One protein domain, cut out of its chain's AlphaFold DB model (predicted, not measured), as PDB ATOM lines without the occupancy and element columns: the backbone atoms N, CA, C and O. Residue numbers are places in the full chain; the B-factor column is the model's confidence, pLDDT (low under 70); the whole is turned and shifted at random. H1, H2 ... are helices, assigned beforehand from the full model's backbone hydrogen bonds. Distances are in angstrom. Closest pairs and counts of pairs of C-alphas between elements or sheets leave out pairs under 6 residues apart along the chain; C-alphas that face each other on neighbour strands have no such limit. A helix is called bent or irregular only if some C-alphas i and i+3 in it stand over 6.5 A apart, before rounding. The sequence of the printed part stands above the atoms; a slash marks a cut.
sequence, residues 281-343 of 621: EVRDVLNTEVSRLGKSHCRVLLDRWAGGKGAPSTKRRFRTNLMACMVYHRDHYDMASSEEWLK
ATOM      1  N   GLU A 281      59.348  54.275 -22.086       81.44
ATOM      2  CA  GLU A 281      59.422  54.681 -20.683       81.44
ATOM      3  C   GLU A 281      58.176  54.239 -19.901       81.44
ATOM      4  O   GLU A 281      58.260  53.829 -18.743       81.44
ATOM      5  N   VAL A 282      57.001  54.284 -20.538       77.00
ATOM      6  CA  VAL A 282      55.753  53.796 -19.937       77.00
ATOM      7  C   VAL A 282      55.784  52.277 -19.830       77.00
ATOM      8  O   VAL A 282      55.401  51.747 -18.787       77.00
ATOM      9  N   ARG A 283      56.278  51.575 -20.859       80.25
ATOM     10  CA  ARG A 283      56.476  50.119 -20.804       80.25
ATOM     11  C   ARG A 283      57.380  49.732 -19.640       80.25
ATOM     12  O   ARG A 283      57.011  48.847 -18.875       80.25
ATOM     13  N   ASP A 284      58.509  50.406 -19.471       82.94
ATOM     14  CA  ASP A 284      59.495  50.069 -18.442       82.94
ATOM     15  C   ASP A 284      58.960  50.319 -17.031       82.94
ATOM     16  O   ASP A 284      59.115  49.475 -16.144       82.94
ATOM     17  N   VAL A 285      58.248  51.433 -16.823       81.19
ATOM     18  CA  VAL A 285      57.566  51.714 -15.551       81.19
ATOM     19  C   VAL A 285      56.488  50.670 -15.271       81.19
ATOM     20  O   VAL A 285      56.412  50.155 -14.155       81.19
ATOM     21  N   LEU A 286      55.664  50.328 -16.265       79.81
ATOM     22  CA  LEU A 286      54.625  49.312 -16.111       79.81
ATOM     23  C   LEU A 286      55.237  47.935 -15.803       79.81
ATOM     24  O   LEU A 286      54.815  47.279 -14.850       79.81
ATOM     25  N   ASN A 287      56.280  47.532 -16.524       80.75
ATOM     26  CA  ASN A 287      56.984  46.274 -16.292       80.75
ATOM     27  C   ASN A 287      57.682  46.230 -14.931       80.75
ATOM     28  O   ASN A 287      57.688  45.181 -14.291       80.75
ATOM     29  N   THR A 288      58.230  47.346 -14.452       84.25
ATOM     30  CA  THR A 288      58.933  47.386 -13.163       84.25
ATOM     31  C   THR A 288      57.966  47.433 -11.985       84.25
ATOM     32  O   THR A 288      58.143  46.712 -11.004       84.25
ATOM     33  N   GLU A 289      56.943  48.283 -12.052       83.19
ATOM     34  CA  GLU A 289      56.072  48.578 -10.911       83.19
ATOM     35  C   GLU A 289      54.823  47.696 -10.890       83.19
ATOM     36  O   GLU A 289      54.432  47.191  -9.836       83.19
ATOM     37  N   VAL A 290      54.191  47.472 -12.044       80.94
ATOM     38  CA  VAL A 290      52.925  46.728 -12.106       80.94
ATOM     39  C   VAL A 290      53.171  45.221 -12.066       80.94
ATOM     40  O   VAL A 290      52.389  44.507 -11.440       80.94
ATOM     41  N   SER A 291      54.287  44.725 -12.610       77.81
ATOM     42  CA  SER A 291      54.656  43.302 -12.483       77.81
ATOM     43  C   SER A 291      54.954  42.881 -11.041       77.81
ATOM     44  O   SER A 291      54.851  41.703 -10.712       77.81
ATOM     45  N   ARG A 292      55.278  43.834 -10.152       82.50
ATOM     46  CA  ARG A 292      55.432  43.585  -8.706       82.50
ATOM     47  C   ARG A 292      54.091  43.458  -7.978       82.50
ATOM     48  O   ARG A 292      54.058  43.057  -6.811       82.50
ATOM     49  N   LEU A 293      52.974  43.807  -8.622       82.25
ATOM     50  CA  LEU A 293      51.655  43.627  -8.026       82.25
ATOM     51  C   LEU A 293      51.324  42.138  -7.922       82.25
ATOM     52  O   LEU A 293      51.563  41.339  -8.820       82.25
ATOM     53  N   GLY A 294      50.732  41.775  -6.788       84.25
ATOM     54  CA  GLY A 294      50.442  40.396  -6.428       84.25
ATOM     55  C   GLY A 294      49.104  40.282  -5.710       84.25
ATOM     56  O   GLY A 294      48.399  41.275  -5.498       84.25
ATOM     57  N   LYS A 295      48.747  39.055  -5.304       84.50
ATOM     58  CA  LYS A 295      47.461  38.747  -4.642       84.50
ATOM     59  C   LYS A 295      47.227  39.618  -3.400       84.50
ATOM     60  O   LYS A 295      46.109  40.082  -3.184       84.50
ATOM     61  N   SER A 296      48.274  39.871  -2.614       85.94
ATOM     62  CA  SER A 296      48.232  40.724  -1.418       85.94
ATOM     63  C   SER A 296      47.891  42.178  -1.751       85.94
ATOM     64  O   SER A 296      46.950  42.721  -1.178       85.94
ATOM     65  N   HIS A 297      48.576  42.782  -2.726       88.06
ATOM     66  CA  HIS A 297      48.319  44.153  -3.178       88.06
ATOM     67  C   HIS A 297      46.872  44.333  -3.647       88.06
ATOM     68  O   HIS A 297      46.207  45.308  -3.298       88.06
ATOM     69  N   CYS A 298      46.352  43.352  -4.386       84.19
ATOM     70  CA  CYS A 298      44.986  43.390  -4.881       84.19
ATOM     71  C   CYS A 298      43.941  43.300  -3.761       84.19
ATOM     72  O   CYS A 298      42.961  44.044  -3.777       84.19
ATOM     73  N   ARG A 299      44.168  42.436  -2.761       85.69
ATOM     74  CA  ARG A 299      43.332  42.367  -1.550       85.69
ATOM     75  C   ARG A 299      43.319  43.700  -0.821       85.69
ATOM     76  O   ARG A 299      42.246  44.255  -0.625       85.69
ATOM     77  N   VAL A 300      44.496  44.260  -0.532       88.19
ATOM     78  CA  VAL A 300      44.622  45.570   0.126       88.19
ATOM     79  C   VAL A 300      43.853  46.635  -0.646       88.19
ATOM     80  O   VAL A 300      43.123  47.425  -0.053       88.19
ATOM     81  N   LEU A 301      43.960  46.640  -1.973       88.06
ATOM     82  CA  LEU A 301      43.282  47.620  -2.801       88.06
ATOM     83  C   LEU A 301      41.755  47.429  -2.794       88.06
ATOM     84  O   LEU A 301      41.026  48.407  -2.635       88.06
ATOM     85  N   LEU A 302      41.252  46.197  -2.903       86.06
ATOM     86  CA  LEU A 302      39.816  45.898  -2.829       86.06
ATOM     87  C   LEU A 302      39.231  46.140  -1.429       86.06
ATOM     88  O   LEU A 302      38.071  46.544  -1.315       86.06
ATOM     89  N   ASP A 303      40.014  45.923  -0.376       84.94
ATOM     90  CA  ASP A 303      39.623  46.146   1.018       84.94
ATOM     91  C   ASP A 303      39.709  47.613   1.415       84.94
ATOM     92  O   ASP A 303      38.907  48.078   2.216       84.94
ATOM     93  N   ARG A 304      40.603  48.388   0.801       88.00
ATOM     94  CA  ARG A 304      40.636  49.847   0.954       88.00
ATOM     95  C   ARG A 304      39.680  50.560   0.006       88.00
ATOM     96  O   ARG A 304      39.328  51.712   0.264       88.00
ATOM     97  N   TRP A 305      39.202  49.900  -1.052       84.38
ATOM     98  CA  TRP A 305      38.287  50.501  -2.020       84.38
ATOM     99  C   TRP A 305      37.019  51.019  -1.335       84.38
ATOM    100  O   TRP A 305      36.317  50.290  -0.627       84.38
ATOM    101  N   ALA A 306      36.725  52.304  -1.553       75.94
ATOM    102  CA  ALA A 306      35.662  53.036  -0.860       75.94
ATOM    103  C   ALA A 306      35.756  52.950   0.683       75.94
ATOM    104  O   ALA A 306      34.736  52.862   1.370       75.94
ATOM    105  N   GLY A 307      36.978  52.945   1.230       82.56
ATOM    106  CA  GLY A 307      37.245  52.849   2.668       82.56
ATOM    107  C   GLY A 307      36.755  51.540   3.287       82.56
ATOM    108  O   GLY A 307      36.229  51.558   4.396       82.56
ATOM    109  N   GLY A 308      36.798  50.440   2.528       82.94
ATOM    110  CA  GLY A 308      36.277  49.127   2.929       82.94
ATOM    111  C   GLY A 308      34.763  48.984   2.878       82.94
ATOM    112  O   GLY A 308      34.241  47.891   3.074       82.94
ATOM    113  N   LYS A 309      34.042  50.052   2.526       84.31
ATOM    114  CA  LYS A 309      32.572  50.075   2.457       84.31
ATOM    115  C   LYS A 309      32.035  49.802   1.051       84.31
ATOM    116  O   LYS A 309      30.837  49.935   0.802       84.31
ATOM    117  N   GLY A 310      32.913  49.480   0.100       85.31
ATOM    118  CA  GLY A 310      32.517  49.149  -1.261       85.31
ATOM    119  C   GLY A 310      31.670  47.880  -1.289       85.31
ATOM    120  O   GLY A 310      32.135  46.825  -0.869       85.31
ATOM    121  N   ALA A 311      30.453  47.966  -1.830       86.19
ATOM    122  CA  ALA A 311      29.613  46.788  -2.028       86.19
ATOM    123  C   ALA A 311      30.344  45.730  -2.886       86.19
ATOM    124  O   ALA A 311      31.066  46.108  -3.820       86.19
ATOM    125  N   PRO A 312      30.120  44.422  -2.663       88.81
ATOM    126  CA  PRO A 312      30.781  43.356  -3.422       88.81
ATOM    127  C   PRO A 312      30.616  43.479  -4.945       88.81
ATOM    128  O   PRO A 312      31.537  43.204  -5.711       88.81
ATOM    129  N   SER A 313      29.458  43.947  -5.427       84.62
ATOM    130  CA  SER A 313      29.233  44.249  -6.852       84.62
ATOM    131  C   SER A 313      30.127  45.379  -7.378       84.62
ATOM    132  O   SER A 313      30.667  45.267  -8.477       84.62
ATOM    133  N   THR A 314      30.334  46.435  -6.590       87.69
ATOM    134  CA  THR A 314      31.244  47.540  -6.918       87.69
ATOM    135  C   THR A 314      32.691  47.064  -6.948       87.69
ATOM    136  O   THR A 314      33.390  47.357  -7.915       87.69
ATOM    137  N   LYS A 315      33.119  46.279  -5.947       89.50
ATOM    138  CA  LYS A 315      34.456  45.664  -5.912       89.50
ATOM    139  C   LYS A 315      34.688  44.771  -7.139       89.50
ATOM    140  O   LYS A 315      35.708  44.903  -7.806       89.50
ATOM    141  N   ARG A 316      33.707  43.933  -7.506       88.56
ATOM    142  CA  ARG A 316      33.762  43.088  -8.717       88.56
ATOM    143  C   ARG A 316      33.884  43.915  -9.993       88.56
ATOM    144  O   ARG A 316      34.733  43.607 -10.816       88.56
ATOM    145  N   ARG A 317      33.089  44.979 -10.147       87.50
ATOM    146  CA  ARG A 317      33.172  45.868 -11.319       87.50
ATOM    147  C   ARG A 317      34.531  46.552 -11.415       87.50
ATOM    148  O   ARG A 317      35.103  46.625 -12.495       87.50
ATOM    149  N   PHE A 318      35.031  47.047 -10.290       88.12
ATOM    150  CA  PHE A 318      36.350  47.653 -10.217       88.12
ATOM    151  C   PHE A 318      37.445  46.645 -10.623       88.12
ATOM    152  O   PHE A 318      38.257  46.945 -11.492       88.12
ATOM    153  N   ARG A 319      37.382  45.410 -10.111       88.31
ATOM    154  CA  ARG A 319      38.264  44.303 -10.514       88.31
ATOM    155  C   ARG A 319      38.172  43.986 -12.008       88.31
ATOM    156  O   ARG A 319      39.201  43.845 -12.650       88.31
ATOM    157  N   THR A 320      36.969  43.914 -12.583       86.88
ATOM    158  CA  THR A 320      36.777  43.704 -14.030       86.88
ATOM    159  C   THR A 320      37.411  44.820 -14.860       86.88
ATOM    160  O   THR A 320      38.016  44.537 -15.889       86.88
ATOM    161  N   ASN A 321      37.319  46.075 -14.414       87.25
ATOM    162  CA  ASN A 321      37.985  47.186 -15.095       87.25
ATOM    163  C   ASN A 321      39.513  47.063 -15.013       87.25
ATOM    164  O   ASN A 321      40.179  47.266 -16.022       87.25
ATOM    165  N   LEU A 322      40.060  46.691 -13.848       85.44
ATOM    166  CA  LEU A 322      41.494  46.423 -13.714       85.44
ATOM    167  C   LEU A 322      41.942  45.279 -14.629       85.44
ATOM    168  O   LEU A 322      42.951  45.418 -15.309       85.44
ATOM    169  N   MET A 323      41.175  44.187 -14.707       85.56
ATOM    170  CA  MET A 323      41.447  43.090 -15.644       85.56
ATOM    171  C   MET A 323      41.501  43.580 -17.089       85.56
ATOM    172  O   MET A 323      42.436  43.235 -17.800       85.56
ATOM    173  N   ALA A 324      40.551  44.418 -17.509       85.00
ATOM    174  CA  ALA A 324      40.567  44.988 -18.853       85.00
ATOM    175  C   ALA A 324      41.816  45.853 -19.107       85.00
ATOM    176  O   ALA A 324      42.402  45.759 -20.180       85.00
ATOM    177  N   CYS A 325      42.259  46.640 -18.119       84.31
ATOM    178  CA  CYS A 325      43.492  47.430 -18.228       84.31
ATOM    179  C   CYS A 325      44.734  46.535 -18.346       84.31
ATOM    180  O   CYS A 325      45.615  46.814 -19.146       84.31
ATOM    181  N   MET A 326      44.797  45.441 -17.582       83.38
ATOM    182  CA  MET A 326      45.931  44.512 -17.623       83.38
ATOM    183  C   MET A 326      45.985  43.713 -18.925       83.38
ATOM    184  O   MET A 326      47.070  43.514 -19.460       83.38
ATOM    185  N   VAL A 327      44.831  43.296 -19.456       83.31
ATOM    186  CA  VAL A 327      44.738  42.683 -20.792       83.31
ATOM    187  C   VAL A 327      45.259  43.657 -21.843       83.31
ATOM    188  O   VAL A 327      46.154  43.308 -22.602       83.31
ATOM    189  N   TYR A 328      44.792  44.906 -21.805       84.50
ATOM    190  CA  TYR A 328      45.291  45.952 -22.692       84.50
ATOM    191  C   TYR A 328      46.808  46.152 -22.547       84.50
ATOM    192  O   TYR A 328      47.514  46.262 -23.545       84.50
ATOM    193  N   HIS A 329      47.343  46.163 -21.322       84.19
ATOM    194  CA  HIS A 329      48.779  46.341 -21.144       84.19
ATOM    195  C   HIS A 329      49.615  45.149 -21.612       84.19
ATOM    196  O   HIS A 329      50.684  45.356 -22.175       84.19
ATOM    197  N   ARG A 330      49.139  43.918 -21.421       85.00
ATOM    198  CA  ARG A 330      49.773  42.728 -21.999       85.00
ATOM    199  C   ARG A 330      49.830  42.851 -23.519       85.00
ATOM    200  O   ARG A 330      50.900  42.726 -24.099       85.00
ATOM    201  N   ASP A 331      48.692  43.158 -24.136       83.56
ATOM    202  CA  ASP A 331      48.546  43.157 -25.593       83.56
ATOM    203  C   ASP A 331      49.330  44.305 -26.269       83.56
ATOM    204  O   ASP A 331      49.708  44.187 -27.433       83.56
ATOM    205  N   HIS A 332      49.605  45.406 -25.552       83.38
ATOM    206  CA  HIS A 332      50.252  46.599 -26.121       83.38
ATOM    207  C   HIS A 332      51.634  46.954 -25.559       83.38
ATOM    208  O   HIS A 332      52.391  47.629 -26.252       83.38
ATOM    209  N   TYR A 333      51.977  46.529 -24.343       82.19
ATOM    210  CA  TYR A 333      53.239  46.867 -23.668       82.19
ATOM    211  C   TYR A 333      54.064  45.635 -23.283       82.19
ATOM    212  O   TYR A 333      55.069  45.778 -22.589       82.19
ATOM    213  N   ASP A 334      53.679  44.443 -23.753       83.44
ATOM    214  CA  ASP A 334      54.418  43.197 -23.510       83.44
ATOM    215  C   ASP A 334      54.591  42.909 -22.007       83.44
ATOM    216  O   ASP A 334      55.651  42.529 -21.513       83.44
ATOM    217  N   MET A 335      53.527  43.178 -21.249       81.75
ATOM    218  CA  MET A 335      53.465  42.873 -19.826       81.75
ATOM    219  C   MET A 335      53.084  41.413 -19.584       81.75
ATOM    220  O   MET A 335      52.206  40.871 -20.255       81.75
ATOM    221  N   ALA A 336      53.638  40.805 -18.532       78.00
ATOM    222  CA  ALA A 336      53.219  39.478 -18.089       78.00
ATOM    223  C   ALA A 336      51.715  39.445 -17.742       78.00
ATOM    224  O   ALA A 336      51.182  40.347 -17.089       78.00
ATOM    225  N   SER A 337      51.022  38.369 -18.136       67.00
ATOM    226  CA  SER A 337      49.600  38.165 -17.837       67.00
ATOM    227  C   SER A 337      49.406  37.845 -16.353       67.00
ATOM    228  O   SER A 337      49.252  36.692 -15.950       67.00
ATOM    229  N   SER A 338      49.418  38.856 -15.494       62.41
ATOM    230  CA  SER A 338      49.278  38.671 -14.051       62.41
ATOM    231  C   SER A 338      47.808  38.457 -13.639       62.41
ATOM    232  O   SER A 338      47.288  39.098 -12.723       62.41
ATOM    233  N   GLU A 339      47.093  37.570 -14.338       67.19
ATOM    234  CA  GLU A 339      45.667  37.306 -14.114       67.19
ATOM    235  C   GLU A 339      45.400  36.676 -12.742       67.19
ATOM    236  O   GLU A 339      44.305  36.796 -12.188       67.19
ATOM    237  N   GLU A 340      46.399  36.009 -12.167       72.62
ATOM    238  CA  GLU A 340      46.216  35.190 -10.976       72.62
ATOM    239  C   GLU A 340      45.873  36.009  -9.725       72.62
ATOM    240  O   GLU A 340      45.092  35.564  -8.881       72.62
ATOM    241  N   TRP A 341      46.390  37.237  -9.611       73.94
ATOM    242  CA  TRP A 341      46.049  38.106  -8.486       73.94
ATOM    243  C   TRP A 341      44.703  38.814  -8.627       73.94
ATOM    244  O   TRP A 341      44.125  39.227  -7.623       73.94
ATOM    245  N   LEU A 342      44.140  38.863  -9.835       73.81
ATOM    246  CA  LEU A 342      42.784  39.361 -10.086       73.81
ATOM    247  C   LEU A 342      41.711  38.291  -9.826       73.81
ATOM    248  O   LEU A 342      40.519  38.597  -9.827       73.81
ATOM    249  N   LYS A 343      42.110  37.048  -9.525       80.44
ATOM    250  CA  LYS A 343      41.207  35.956  -9.119       80.44
ATOM    251  C   LYS A 343      40.924  35.925  -7.611       80.44
ATOM    252  O   LYS A 343      40.267  35.003  -7.140       80.44
TER     253      LYS A 343
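What this domain is: This is residues 281 to 343 of the 621 residues of the protein "Tyr recombinase domain-containing protein" of Dyella psychrodurans (UniProt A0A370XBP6). One long helix, H3, makes the long axis of an elongated, loosely joined all-helix piece, and H1 and H2 follow one another along its length on one side, H1 near the last residue of H3 and H2 near its first turns. After H3 the chain folds back to the short helix H4, which packs on residues 295 to 298 of H2. The printed part has 63 residues with four named helices, in the order H1, H2, H3, H4, and no named strand. It is only just compact, close to loose, with a radius of gyration of the C-alphas of 12.3 A, and the C-alphas span 35 by 19 by 17 A.

Where its parts are: H3, the longest helix, is residues 312 to 333 and measures 30.4 A from C-alpha 312 at (30.781, 43.356, -3.422) to C-alpha 333 at (53.239, 46.867, -23.668). H2 is residues 295 to 308, 17.0 A long; it is irregular, with C-alphas 303 and 306 lying 8.2 A apart. H1 is residues 281 to 290, 13.4 A long, and begins with C-alpha 281 at (59.422, 54.681, -20.683). H4 is residues 339 to 343, 6.8 A long, and ends with C-alpha 343 at (41.207, 35.956, -9.119).

How they stand to each other: H3 and H4 only just touch, with 3 pairs of C-alphas within 8 A, through residues 319 to 323 of H3 alone; the closest C-alphas are those of Arg 319 and Leu 342, 6.7 A apart. H2 and H3 are close but not clearly touching, with the C-alphas of Leu 302 and Lys 315 closest at 6.2 A. They run opposite ways at a steep tilt of 47 degrees. H1 and H3 are also close but not clearly touching, with the C-alphas of Arg 283 and Tyr 333 closest at 5.4 A. They run opposite ways at a steep tilt of 44 degrees. H2 and H4 touch, through residues 295 to 298 of H2 alone, and their closest C-alphas, those of Lys 295 and Trp 341, are 4.1 A apart. H1 is apart from both H2 and H4. In H1, H3 and H4 every O i to N i+4 pair is within hydrogen-bond range, and in H2 it is 7 of 10.

The domain as a whole: The two C-alphas farthest apart are those of Glu 281 and Ala 311, at 36.0 A. The first and last printed C-alphas, of Glu 281 and Lys 343, are 28.6 A apart. The printed part has no cut, and the links H1 to H2, H2 to H3 and H3 to H4 are tight. The mean pLDDT of the printed part is 82.7, and residues 337 to 339, of which 339 belongs to H4, are under 70.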